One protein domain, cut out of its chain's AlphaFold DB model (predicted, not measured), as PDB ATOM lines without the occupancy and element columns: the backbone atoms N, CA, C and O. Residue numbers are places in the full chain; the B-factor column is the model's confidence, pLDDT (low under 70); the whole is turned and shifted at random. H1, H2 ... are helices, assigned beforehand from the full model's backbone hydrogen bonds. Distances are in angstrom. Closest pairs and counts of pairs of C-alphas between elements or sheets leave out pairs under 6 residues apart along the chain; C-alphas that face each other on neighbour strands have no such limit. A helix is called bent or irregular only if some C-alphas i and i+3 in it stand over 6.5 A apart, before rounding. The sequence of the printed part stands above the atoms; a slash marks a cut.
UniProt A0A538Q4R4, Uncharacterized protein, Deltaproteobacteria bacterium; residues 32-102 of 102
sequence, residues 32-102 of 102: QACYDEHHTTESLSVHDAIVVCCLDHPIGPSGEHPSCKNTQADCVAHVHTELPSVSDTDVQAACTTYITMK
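AT A GLANCE: This is residues 32 to 102 of the 102 residues of an uncharacterized protein of Deltaproteobacteria bacterium (UniProt A0A538Q4R4). Four short helices pack at crossed angles into a rounded globule: H1 packs on one side of H2, and H4 packs on the other side of H2 and also on H3. The row of contacts H1, H2, H4, H3 curves round, and the first residue of H1 comes near the last residue of H3, while a long loop, residues 56 to 71, joins H2 to H3. The printed part has 71 residues with four named helices in the order H1, H2, H3, H4 and no named strand, and its class is all helix. It is compact, with a radius of gyration of the C-alphas of 10.7 A and spans of 28 by 28 by 21 A.

HOW THE PARTS SIT: H1, residues 32 to 41, touches H2, residues 46 to 55, closest at the C-alphas of His 38 and Ala 49, 5.2 A apart. These two run opposite ways at a steep tilt of 49 degrees. H2 touches H4, residues 88 to 101, closest at the C-alphas of His 47 and Ala 94, 5.0 A apart. They run the same way at a tilt of 38 degrees, only just steep. H4 touches H3, residues 72 to 82, closest at the C-alphas of Cys 75 and Cys 95, 5.9 A apart. They run opposite ways at a steep tilt of 54 degrees. The helix packing is mostly crossed: of these three touching pairs, 0 are at a shallow tilt. H1 and H3 are close but not clearly touching, about perpendicular at 81 degrees, and their closest C-alphas, those of Gln 32 and Glu 82, are 6.2 A apart. H2 and H3 are only just apart, with their closest C-alphas 8.2 A from each other, and H1 and H4 are apart. In H1, H2, H3 and H4 every backbone O i to N i+4 pair is within hydrogen-bond range.

IN THESE COORDINATES: H1 begins at Gln 32, C-alpha (-15.860, -84.412, 59.711), and measures 12.6 A from first to last C-alpha. H2, from Val 46 to Leu 55, measures 14.4 A. H3 begins at Gln 72, C-alpha (-20.859, -67.256, 66.559), and measures 15.5 A to Glu 82. H4, the longest helix with 14 residues, measures 19.9 A and ends at Met 101, C-alpha (-10.023, -64.378, 62.304). No helix is bent or irregular.

THE WHOLE: The two C-alphas farthest apart, those of Ser 62 and Thr 89, are 28.9 A from each other. The links H1 to H2 and H3 to H4 are tight, with 4 and 5 residues, and the link H2 to H3 is long, with 16 residues. The printed part has no cut and ends at residue 102, the chain's last residue. The mean pLDDT of the printed part is 96.4, and no printed residue is under 70.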
ATOM      1  N   GLN A  32     -16.419 -83.233  59.041       98.25
ATOM      2  CA  GLN A  32     -15.860 -84.412  59.711       98.25
ATOM      3  C   GLN A  32     -14.604 -84.935  59.007       98.25
ATOM      4  O   GLN A  32     -13.621 -85.218  59.679       98.25
ATOM      5  N   ALA A  33     -14.597 -85.016  57.672       97.75
ATOM      6  CA  ALA A  33     -13.424 -85.483  56.928       97.75
ATOM      7  C   ALA A  33     -12.217 -84.548  57.104       97.75
ATOM      8  O   ALA A  33     -11.103 -85.019  57.316       97.75
ATOM      9  N   CYS A  34     -12.456 -83.234  57.062       97.75
ATOM     10  CA  CYS A  34     -11.419 -82.247  57.347       97.75
ATOM     11  C   CYS A  34     -10.904 -82.376  58.790       97.75
ATOM     12  O   CYS A  34      -9.701 -82.426  59.036       97.75
ATOM     13  N   TYR A  35     -11.824 -82.478  59.754       98.12
ATOM     14  CA  TYR A  35     -11.479 -82.611  61.163       98.12
ATOM     15  C   TYR A  35     -10.680 -83.885  61.440       98.12
ATOM     16  O   TYR A  35      -9.705 -83.831  62.179       98.12
ATOM     17  N   ASP A  36     -11.054 -85.020  60.850       98.12
ATOM     18  CA  ASP A  36     -10.339 -86.282  61.036       98.12
ATOM     19  C   ASP A  36      -8.910 -86.195  60.492       98.12
ATOM     20  O   ASP A  36      -7.984 -86.638  61.172       98.12
ATOM     21  N   GLU A  37      -8.707 -85.566  59.332       96.69
ATOM     22  CA  GLU A  37      -7.364 -85.354  58.785       96.69
ATOM     23  C   GLU A  37      -6.520 -84.497  59.735       96.69
ATOM     24  O   GLU A  37      -5.475 -84.931  60.223       96.69
ATOM     25  N   HIS A  38      -7.007 -83.317  60.110       97.38
ATOM     26  CA  HIS A  38      -6.201 -82.401  60.911       97.38
ATOM     27  C   HIS A  38      -6.064 -82.828  62.378       97.38
ATOM     28  O   HIS A  38      -4.982 -82.730  62.957       97.38
ATOM     29  N   HIS A  39      -7.126 -83.326  63.010       97.81
ATOM     30  CA  HIS A  39      -7.081 -83.742  64.411       97.81
ATOM     31  C   HIS A  39      -6.457 -85.129  64.594       97.81
ATOM     32  O   HIS A  39      -5.668 -85.324  65.518       97.81
ATOM     33  N   THR A  40      -6.792 -86.101  63.739       95.50
ATOM     34  CA  THR A  40      -6.368 -87.499  63.928       95.50
ATOM     35  C   THR A  40      -5.086 -87.818  63.169       95.50
ATOM     36  O   THR A  40      -4.188 -88.430  63.749       95.50
ATOM     37  N   THR A  41      -4.971 -87.414  61.899       96.12
ATOM     38  CA  THR A  41      -3.780 -87.707  61.080       96.12
ATOM     39  C   THR A  41      -2.630 -86.763  61.428       96.12
ATOM     40  O   THR A  41      -1.527 -87.213  61.742       96.12
ATOM     41  N   GLU A  42      -2.886 -85.456  61.435       95.44
ATOM     42  CA  GLU A  42      -1.862 -84.430  61.673       95.44
ATOM     43  C   GLU A  42      -1.684 -84.067  63.152       95.44
ATOM     44  O   GLU A  42      -0.733 -83.374  63.517       95.44
ATOM     45  N   SER A  43      -2.550 -84.592  64.025       96.69
ATOM     46  CA  SER A  43      -2.484 -84.396  65.480       96.69
ATOM     47  C   SER A  43      -2.596 -82.932  65.928       96.69
ATOM     48  O   SER A  43      -2.065 -82.565  66.982       96.69
ATOM     49  N   LEU A  44      -3.293 -82.084  65.163       97.75
ATOM     50  CA  LEU A  44      -3.671 -80.754  65.632       97.75
ATOM     51  C   LEU A  44      -4.600 -80.863  66.844       97.75
ATOM     52  O   LEU A  44      -5.311 -81.851  67.041       97.75
ATOM     53  N   SER A  45      -4.612 -79.823  67.677       98.44
ATOM     54  CA  SER A  45      -5.577 -79.751  68.773       98.44
ATOM     55  C   SER A  45      -7.009 -79.709  68.221       98.44
ATOM     56  O   SER A  45      -7.228 -79.266  67.096       98.44
ATOM     57  N   VAL A  46      -8.000 -80.132  69.014       98.44
ATOM     58  CA  VAL A  46      -9.426 -80.032  68.637       98.44
ATOM     59  C   VAL A  46      -9.773 -78.611  68.184       98.44
ATOM     60  O   VAL A  46     -10.441 -78.426  67.170       98.44
ATOM     61  N   HIS A  47      -9.282 -77.617  68.927       98.44
ATOM     62  CA  HIS A  47      -9.463 -76.205  68.618       98.44
ATOM     63  C   HIS A  47      -8.866 -75.843  67.252       98.44
ATOM     64  O   HIS A  47      -9.575 -75.307  66.402       98.44
ATOM     65  N   ASP A  48      -7.587 -76.150  67.031       98.19
ATOM     66  CA  ASP A  48      -6.881 -75.728  65.818       98.19
ATOM     67  C   ASP A  48      -7.390 -76.467  64.578       98.19
ATOM     68  O   ASP A  48      -7.555 -75.841  63.537       98.19
ATOM     69  N   ALA A  49      -7.726 -77.755  64.703       98.19
ATOM     70  CA  ALA A  49      -8.333 -78.529  63.623       98.19
ATOM     71  C   ALA A  49      -9.660 -77.907  63.163       98.19
ATOM     72  O   ALA A  49      -9.875 -77.724  61.967       98.19
ATOM     73  N   ILE A  50     -10.537 -77.513  64.097       98.38
ATOM     74  CA  ILE A  50     -11.796 -76.838  63.744       98.38
ATOM     75  C   ILE A  50     -11.516 -75.483  63.091       98.38
ATOM     76  O   ILE A  50     -12.105 -75.177  62.058       98.38
ATOM     77  N   VAL A  51     -10.615 -74.671  63.657       98.00
ATOM     78  CA  VAL A  51     -10.302 -73.340  63.114       98.00
ATOM     79  C   VAL A  51      -9.756 -73.432  61.687       98.00
ATOM     80  O   VAL A  51     -10.262 -72.725  60.817       98.00
ATOM     81  N   VAL A  52      -8.796 -74.326  61.429       96.44
ATOM     82  CA  VAL A  52      -8.220 -74.559  60.092       96.44
ATOM     83  C   VAL A  52      -9.290 -75.049  59.120       96.44
ATOM     84  O   VAL A  52      -9.476 -74.454  58.062       96.44
ATOM     85  N   CYS A  53     -10.097 -76.043  59.498       97.00
ATOM     86  CA  CYS A  53     -11.186 -76.515  58.640       97.00
ATOM     87  C   CYS A  53     -12.201 -75.422  58.288       97.00
ATOM     88  O   CYS A  53     -12.716 -75.370  57.170       97.00
ATOM     89  N   CYS A  54     -12.481 -74.525  59.231       96.69
ATOM     90  CA  CYS A  54     -13.404 -73.423  59.021       96.69
ATOM     91  C   CYS A  54     -12.816 -72.280  58.174       96.69
ATOM     92  O   CYS A  54     -13.578 -71.619  57.460       96.69
ATOM     93  N   LEU A  55     -11.504 -72.022  58.271       96.00
ATOM     94  CA  LEU A  55     -10.825 -70.873  57.653       96.00
ATOM     95  C   LEU A  55     -10.115 -71.172  56.342       96.00
ATOM     96  O   LEU A  55     -10.073 -70.273  55.511       96.00
ATOM     97  N   ASP A  56      -9.547 -72.367  56.180       94.38
ATOM     98  CA  ASP A  56      -8.523 -72.641  55.163       94.38
ATOM     99  C   ASP A  56      -9.005 -73.618  54.078       94.38
ATOM    100  O   ASP A  56      -8.578 -73.516  52.927       94.38
ATOM    101  N   HIS A  57     -10.019 -74.438  54.373       93.19
ATOM    102  CA  HIS A  57     -10.499 -75.464  53.448       93.19
ATOM    103  C   HIS A  57     -11.880 -75.162  52.852       93.19
ATOM    104  O   HIS A  57     -12.798 -74.754  53.571       93.19
ATOM    105  N   PRO A  58     -12.074 -75.356  51.535       95.31
ATOM    106  CA  PRO A  58     -13.398 -75.489  50.946       95.31
ATOM    107  C   PRO A  58     -14.072 -76.772  51.431       95.31
ATOM    108  O   PRO A  58     -13.488 -77.851  51.330       95.31
ATOM    109  N   ILE A  59     -15.307 -76.669  51.925       95.38
ATOM    110  CA  ILE A  59     -16.042 -77.819  52.463       95.38
ATOM    111  C   ILE A  59     -17.387 -78.004  51.761       95.38
ATOM    112  O   ILE A  59     -18.119 -77.048  51.484       95.38
ATOM    113  N   GLY A  60     -17.729 -79.263  51.499       92.56
ATOM    114  CA  GLY A  60     -19.010 -79.658  50.936       92.56
ATOM    115  C   GLY A  60     -19.059 -79.603  49.407       92.56
ATOM    116  O   GLY A  60     -18.131 -79.137  48.745       92.56
ATOM    117  N   PRO A  61     -20.182 -80.034  48.809       88.06
ATOM    118  CA  PRO A  61     -20.322 -80.167  47.357       88.06
ATOM    119  C   PRO A  61     -20.270 -78.829  46.606       88.06
ATOM    120  O   PRO A  61     -20.006 -78.802  45.406       88.06
ATOM    121  N   SER A  62     -20.544 -77.717  47.293       89.88
ATOM    122  CA  SER A  62     -20.419 -76.358  46.761       89.88
ATOM    123  C   SER A  62     -19.049 -75.724  47.022       89.88
ATOM    124  O   SER A  62     -18.821 -74.616  46.539       89.88
ATOM    125  N   GLY A  63     -18.164 -76.389  47.776       89.62
ATOM    126  CA  GLY A  63     -16.868 -75.849  48.189       89.62
ATOM    127  C   GLY A  63     -17.007 -74.557  48.994       89.62
ATOM    128  O   GLY A  63     -16.341 -73.572  48.681       89.62
ATOM    129  N   GLU A  64     -17.914 -74.524  49.979       91.00
ATOM    130  CA  GLU A  64     -18.096 -73.332  50.816       91.00
ATOM    131  C   GLU A  64     -16.799 -73.011  51.561       91.00
ATOM    132  O   GLU A  64     -16.210 -73.875  52.208       91.00
ATOM    133  N   HIS A  65     -16.368 -71.755  51.460       90.31
ATOM    134  CA  HIS A  65     -15.156 -71.259  52.087       90.31
ATOM    135  C   HIS A  65     -15.264 -69.743  52.334       90.31
ATOM    136  O   HIS A  65     -15.474 -68.992  51.373       90.31
ATOM    137  N   PRO A  66     -15.115 -69.259  53.577       89.94
ATOM    138  CA  PRO A  66     -15.033 -70.027  54.822       89.94
ATOM    139  C   PRO A  66     -16.288 -70.888  55.061       89.94
ATOM    140  O   PRO A  66     -17.398 -70.475  54.721       89.94
ATOM    141  N   SER A  67     -16.126 -72.079  55.633       90.81
ATOM    142  CA  SER A  67     -17.173 -73.118  55.651       90.81
ATOM    143  C   SER A  67     -18.137 -73.021  56.847       90.81
ATOM    144  O   SER A  67     -19.318 -73.355  56.735       90.81
ATOM    145  N   CYS A  68     -17.687 -72.473  57.982       93.56
ATOM    146  CA  CYS A  68     -18.406 -72.541  59.265       93.56
ATOM    147  C   CYS A  68     -19.350 -71.366  59.574       93.56
ATOM    148  O   CYS A  68     -19.575 -71.019  60.734       93.56
ATOM    149  N   LYS A  69     -19.982 -70.800  58.539       94.81
ATOM    150  CA  LYS A  69     -21.032 -69.763  58.636       94.81
ATOM    151  C   LYS A  69     -20.555 -68.446  59.260       94.81
ATOM    152  O   LYS A  69     -19.384 -68.224  59.523       94.81
ATOM    153  N   ASN A  70     -21.469 -67.479  59.385       94.38
ATOM    154  CA  ASN A  70     -21.064 -66.083  59.530       94.38
ATOM    155  C   ASN A  70     -21.141 -65.483  60.933       94.38
ATOM    156  O   ASN A  70     -20.583 -64.402  61.128       94.38
ATOM    157  N   THR A  71     -21.794 -66.152  61.878       97.31
ATOM    158  CA  THR A  71     -21.974 -65.673  63.251       97.31
ATOM    159  C   THR A  71     -21.517 -66.730  64.249       97.31
ATOM    160  O   THR A  71     -21.457 -67.911  63.916       97.31
ATOM    161  N   GLN A  72     -21.231 -66.322  65.490       97.88
ATOM    162  CA  GLN A  72     -20.859 -67.256  66.559       97.88
ATOM    163  C   GLN A  72     -21.919 -68.348  66.750       97.88
ATOM    164  O   GLN A  72     -21.581 -69.524  66.833       97.88
ATOM    165  N   ALA A  73     -23.195 -67.962  66.821       98.12
ATOM    166  CA  ALA A  73     -24.284 -68.903  67.060       98.12
ATOM    167  C   ALA A  73     -24.444 -69.890  65.895       98.12
ATOM    168  O   ALA A  73     -24.585 -71.089  66.130       98.12
ATOM    169  N   ASP A  74     -24.356 -69.400  64.654       97.88
ATOM    170  CA  ASP A  74     -24.475 -70.252  63.469       97.88
ATOM    171  C   ASP A  74     -23.273 -71.192  63.324       97.88
ATOM    172  O   ASP A  74     -23.460 -72.350  62.960       97.88
ATOM    173  N   CYS A  75     -22.060 -70.725  63.646       98.38
ATOM    174  CA  CYS A  75     -20.862 -71.565  63.668       98.38
ATOM    175  C   CYS A  75     -21.020 -72.704  64.671       98.38
ATOM    176  O   CYS A  75     -20.877 -73.864  64.304       98.38
ATOM    177  N   VAL A  76     -21.387 -72.391  65.917       98.56
ATOM    178  CA  VAL A  76     -21.542 -73.398  66.975       98.56
ATOM    179  C   VAL A  76     -22.601 -74.431  66.586       98.56
ATOM    180  O   VAL A  76     -22.350 -75.629  66.677       98.56
ATOM    181  N   ALA A  77     -23.760 -73.990  66.088       98.44
ATOM    182  CA  ALA A  77     -24.814 -74.898  65.640       98.44
ATOM    183  C   ALA A  77     -24.364 -75.790  64.469       98.44
ATOM    184  O   ALA A  77     -24.655 -76.988  64.455       98.44
ATOM    185  N   HIS A  78     -23.642 -75.221  63.500       97.44
ATOM    186  CA  HIS A  78     -23.115 -75.960  62.357       97.44
ATOM    187  C   HIS A  78     -22.064 -76.990  62.784       97.44
ATOM    188  O   HIS A  78     -22.214 -78.169  62.477       97.44
ATOM    189  N   VAL A  79     -21.056 -76.576  63.556       98.25
ATOM    190  CA  VAL A  79     -19.980 -77.456  64.022       98.25
ATOM    191  C   VAL A  79     -20.531 -78.578  64.903       98.25
ATOM    192  O   VAL A  79     -20.133 -79.717  64.720       98.25
ATOM    193  N   HIS A  80     -21.503 -78.322  65.784       98.31
ATOM    194  CA  HIS A  80     -22.147 -79.397  66.553       98.31
ATOM    195  C   HIS A  80     -22.931 -80.389  65.698       98.31
ATOM    196  O   HIS A  80     -23.021 -81.565  66.047       98.31
ATOM    197  N   THR A  81     -23.528 -79.915  64.604       98.00
ATOM    198  CA  THR A  81     -24.262 -80.784  63.682       98.00
ATOM    199  C   THR A  81     -23.306 -81.720  62.950       98.00
ATOM    200  O   THR A  81     -23.596 -82.906  62.816       98.00
ATOM    201  N   GLU A  82     -22.167 -81.196  62.502       97.88
ATOM    202  CA  GLU A  82     -21.197 -81.952  61.706       97.88
ATOM    203  C   GLU A  82     -20.203 -82.760  62.559       97.88
ATOM    204  O   GLU A  82     -19.765 -83.818  62.122       97.88
ATOM    205  N   LEU A  83     -19.869 -82.292  63.770       98.19
ATOM    206  CA  LEU A  83     -18.903 -82.887  64.706       98.19
ATOM    207  C   LEU A  83     -19.554 -83.180  66.079       98.19
ATOM    208  O   LEU A  83     -19.172 -82.597  67.099       98.19
ATOM    209  N   PRO A  84     -20.536 -84.096  66.159       97.44
ATOM    210  CA  PRO A  84     -21.333 -84.315  67.371       97.44
ATOM    211  C   PRO A  84     -20.552 -84.912  68.556       97.44
ATOM    212  O   PRO A  84     -21.080 -84.984  69.664       97.44
ATOM    213  N   SER A  85     -19.322 -85.386  68.339       96.50
ATOM    214  CA  SER A  85     -18.450 -85.950  69.376       96.50
ATOM    215  C   SER A  85     -17.558 -84.914  70.067       96.50
ATOM    216  O   SER A  85     -16.972 -85.226  71.106       96.50
ATOM    217  N   VAL A  86     -17.442 -83.702  69.516       98.06
ATOM    218  CA  VAL A  86     -16.608 -82.638  70.082       98.06
ATOM    219  C   VAL A  86     -17.354 -81.926  71.209       98.06
ATOM    220  O   VAL A  86     -18.557 -81.685  71.124       98.06
ATOM    221  N   SER A  87     -16.640 -81.582  72.284       98.19
ATOM    222  CA  SER A  87     -17.246 -80.936  73.447       98.19
ATOM    223  C   SER A  87     -17.747 -79.518  73.141       98.19
ATOM    224  O   SER A  87     -17.092 -78.751  72.434       98.19
ATOM    225  N   ASP A  88     -18.858 -79.116  73.766       97.69
ATOM    226  CA  ASP A  88     -19.415 -77.754  73.668       97.69
ATOM    227  C   ASP A  88     -18.415 -76.656  74.038       97.69
ATOM    228  O   ASP A  88     -18.508 -75.534  73.539       97.69
ATOM    229  N   THR A  89     -17.473 -76.949  74.938       98.38
ATOM    230  CA  THR A  89     -16.454 -75.973  75.345       98.38
ATOM    231  C   THR A  89     -15.452 -75.740  74.220       98.38
ATOM    232  O   THR A  89     -15.147 -74.589  73.905       98.38
ATOM    233  N   ASP A  90     -14.991 -76.815  73.578       98.31
ATOM    234  CA  ASP A  90     -14.028 -76.728  72.480       98.31
ATOM    235  C   ASP A  90     -14.661 -76.102  71.233       98.31
ATOM    236  O   ASP A  90     -14.059 -75.221  70.620       98.31
ATOM    237  N   VAL A  91     -15.905 -76.480  70.905       98.62
ATOM    238  CA  VAL A  91     -16.655 -75.886  69.784       98.62
ATOM    239  C   VAL A  91     -16.849 -74.384  69.990       98.62
ATOM    240  O   VAL A  91     -16.601 -73.599  69.074       98.62
ATOM    241  N   GLN A  92     -17.250 -73.951  71.190       98.62
ATOM    242  CA  GLN A  92     -17.418 -72.524  71.473       98.62
ATOM    243  C   GLN A  92     -16.109 -71.749  71.317       98.62
ATOM    244  O   GLN A  92     -16.104 -70.715  70.644       98.62
ATOM    245  N   ALA A  93     -15.017 -72.259  71.894       98.62
ATOM    246  CA  ALA A  93     -13.705 -71.626  71.814       98.62
ATOM    247  C   ALA A  93     -13.220 -71.511  70.360       98.62
ATOM    248  O   ALA A  93     -12.858 -70.418  69.921       98.62
ATOM    249  N   ALA A  94     -13.293 -72.602  69.592       98.56
ATOM    250  CA  ALA A  94     -12.886 -72.618  68.191       98.56
ATOM    251  C   ALA A  94     -13.734 -71.670  67.332       98.56
ATOM    252  O   ALA A  94     -13.186 -70.876  66.571       98.56
ATOM    253  N   CYS A  95     -15.061 -71.668  67.502       98.56
ATOM    254  CA  CYS A  95     -15.940 -70.744  66.784       98.56
ATOM    255  C   CYS A  95     -15.672 -69.272  67.138       98.56
ATOM    256  O   CYS A  95     -15.760 -68.415  66.262       98.56
ATOM    257  N   THR A  96     -15.298 -68.957  68.383       98.69
ATOM    258  CA  THR A  96     -14.888 -67.591  68.754       98.69
ATOM    259  C   THR A  96     -13.614 -67.174  68.036       98.69
ATOM    260  O   THR A  96     -13.553 -66.066  67.493       98.69
ATOM    261  N   THR A  97     -12.622 -68.060  67.973       98.50
ATOM    262  CA  THR A  97     -11.387 -67.818  67.223       98.50
ATOM    263  C   THR A  97     -11.672 -67.641  65.733       98.50
ATOM    264  O   THR A  97     -11.296 -66.623  65.156       98.50
ATOM    265  N   TYR A  98     -12.423 -68.564  65.130       97.69
ATOM    266  CA  TYR A  98     -12.839 -68.511  63.730       97.69
ATOM    267  C   TYR A  98     -13.517 -67.181  63.364       97.69
ATOM    268  O   TYR A  98     -13.082 -66.502  62.438       97.69
ATOM    269  N   ILE A  99     -14.540 -66.764  64.119       98.00
ATOM    270  CA  ILE A  99     -15.268 -65.513  63.856       98.00
ATOM    271  C   ILE A  99     -14.370 -64.281  64.011       98.00
ATOM    272  O   ILE A  99     -14.581 -63.288  63.321       98.00
ATOM    273  N   THR A 100     -13.379 -64.337  64.901       97.88
ATOM    274  CA  THR A 100     -12.415 -63.245  65.095       97.88
ATOM    275  C   THR A 100     -11.407 -63.153  63.947       97.88
ATOM    276  O   THR A 100     -10.918 -62.062  63.655       97.88
ATOM    277  N   MET A 101     -11.069 -64.285  63.325       94.06
ATOM    278  CA  MET A 101     -10.023 -64.378  62.304       94.06
ATOM    279  C   MET A 101     -10.528 -64.264  60.863       94.06
ATOM    280  O   MET A 101      -9.724 -63.914  59.997       94.06
ATOM    281  N   LYS A 102     -11.801 -64.580  60.595       86.44
ATOM    282  CA  LYS A 102     -12.377 -64.505  59.242       86.44
ATOM    283  C   LYS A 102     -12.535 -63.054  58.757       86.44
ATOM    284  O   LYS A 102     -12.473 -62.860  57.523       86.44
TER     285      LYS A 102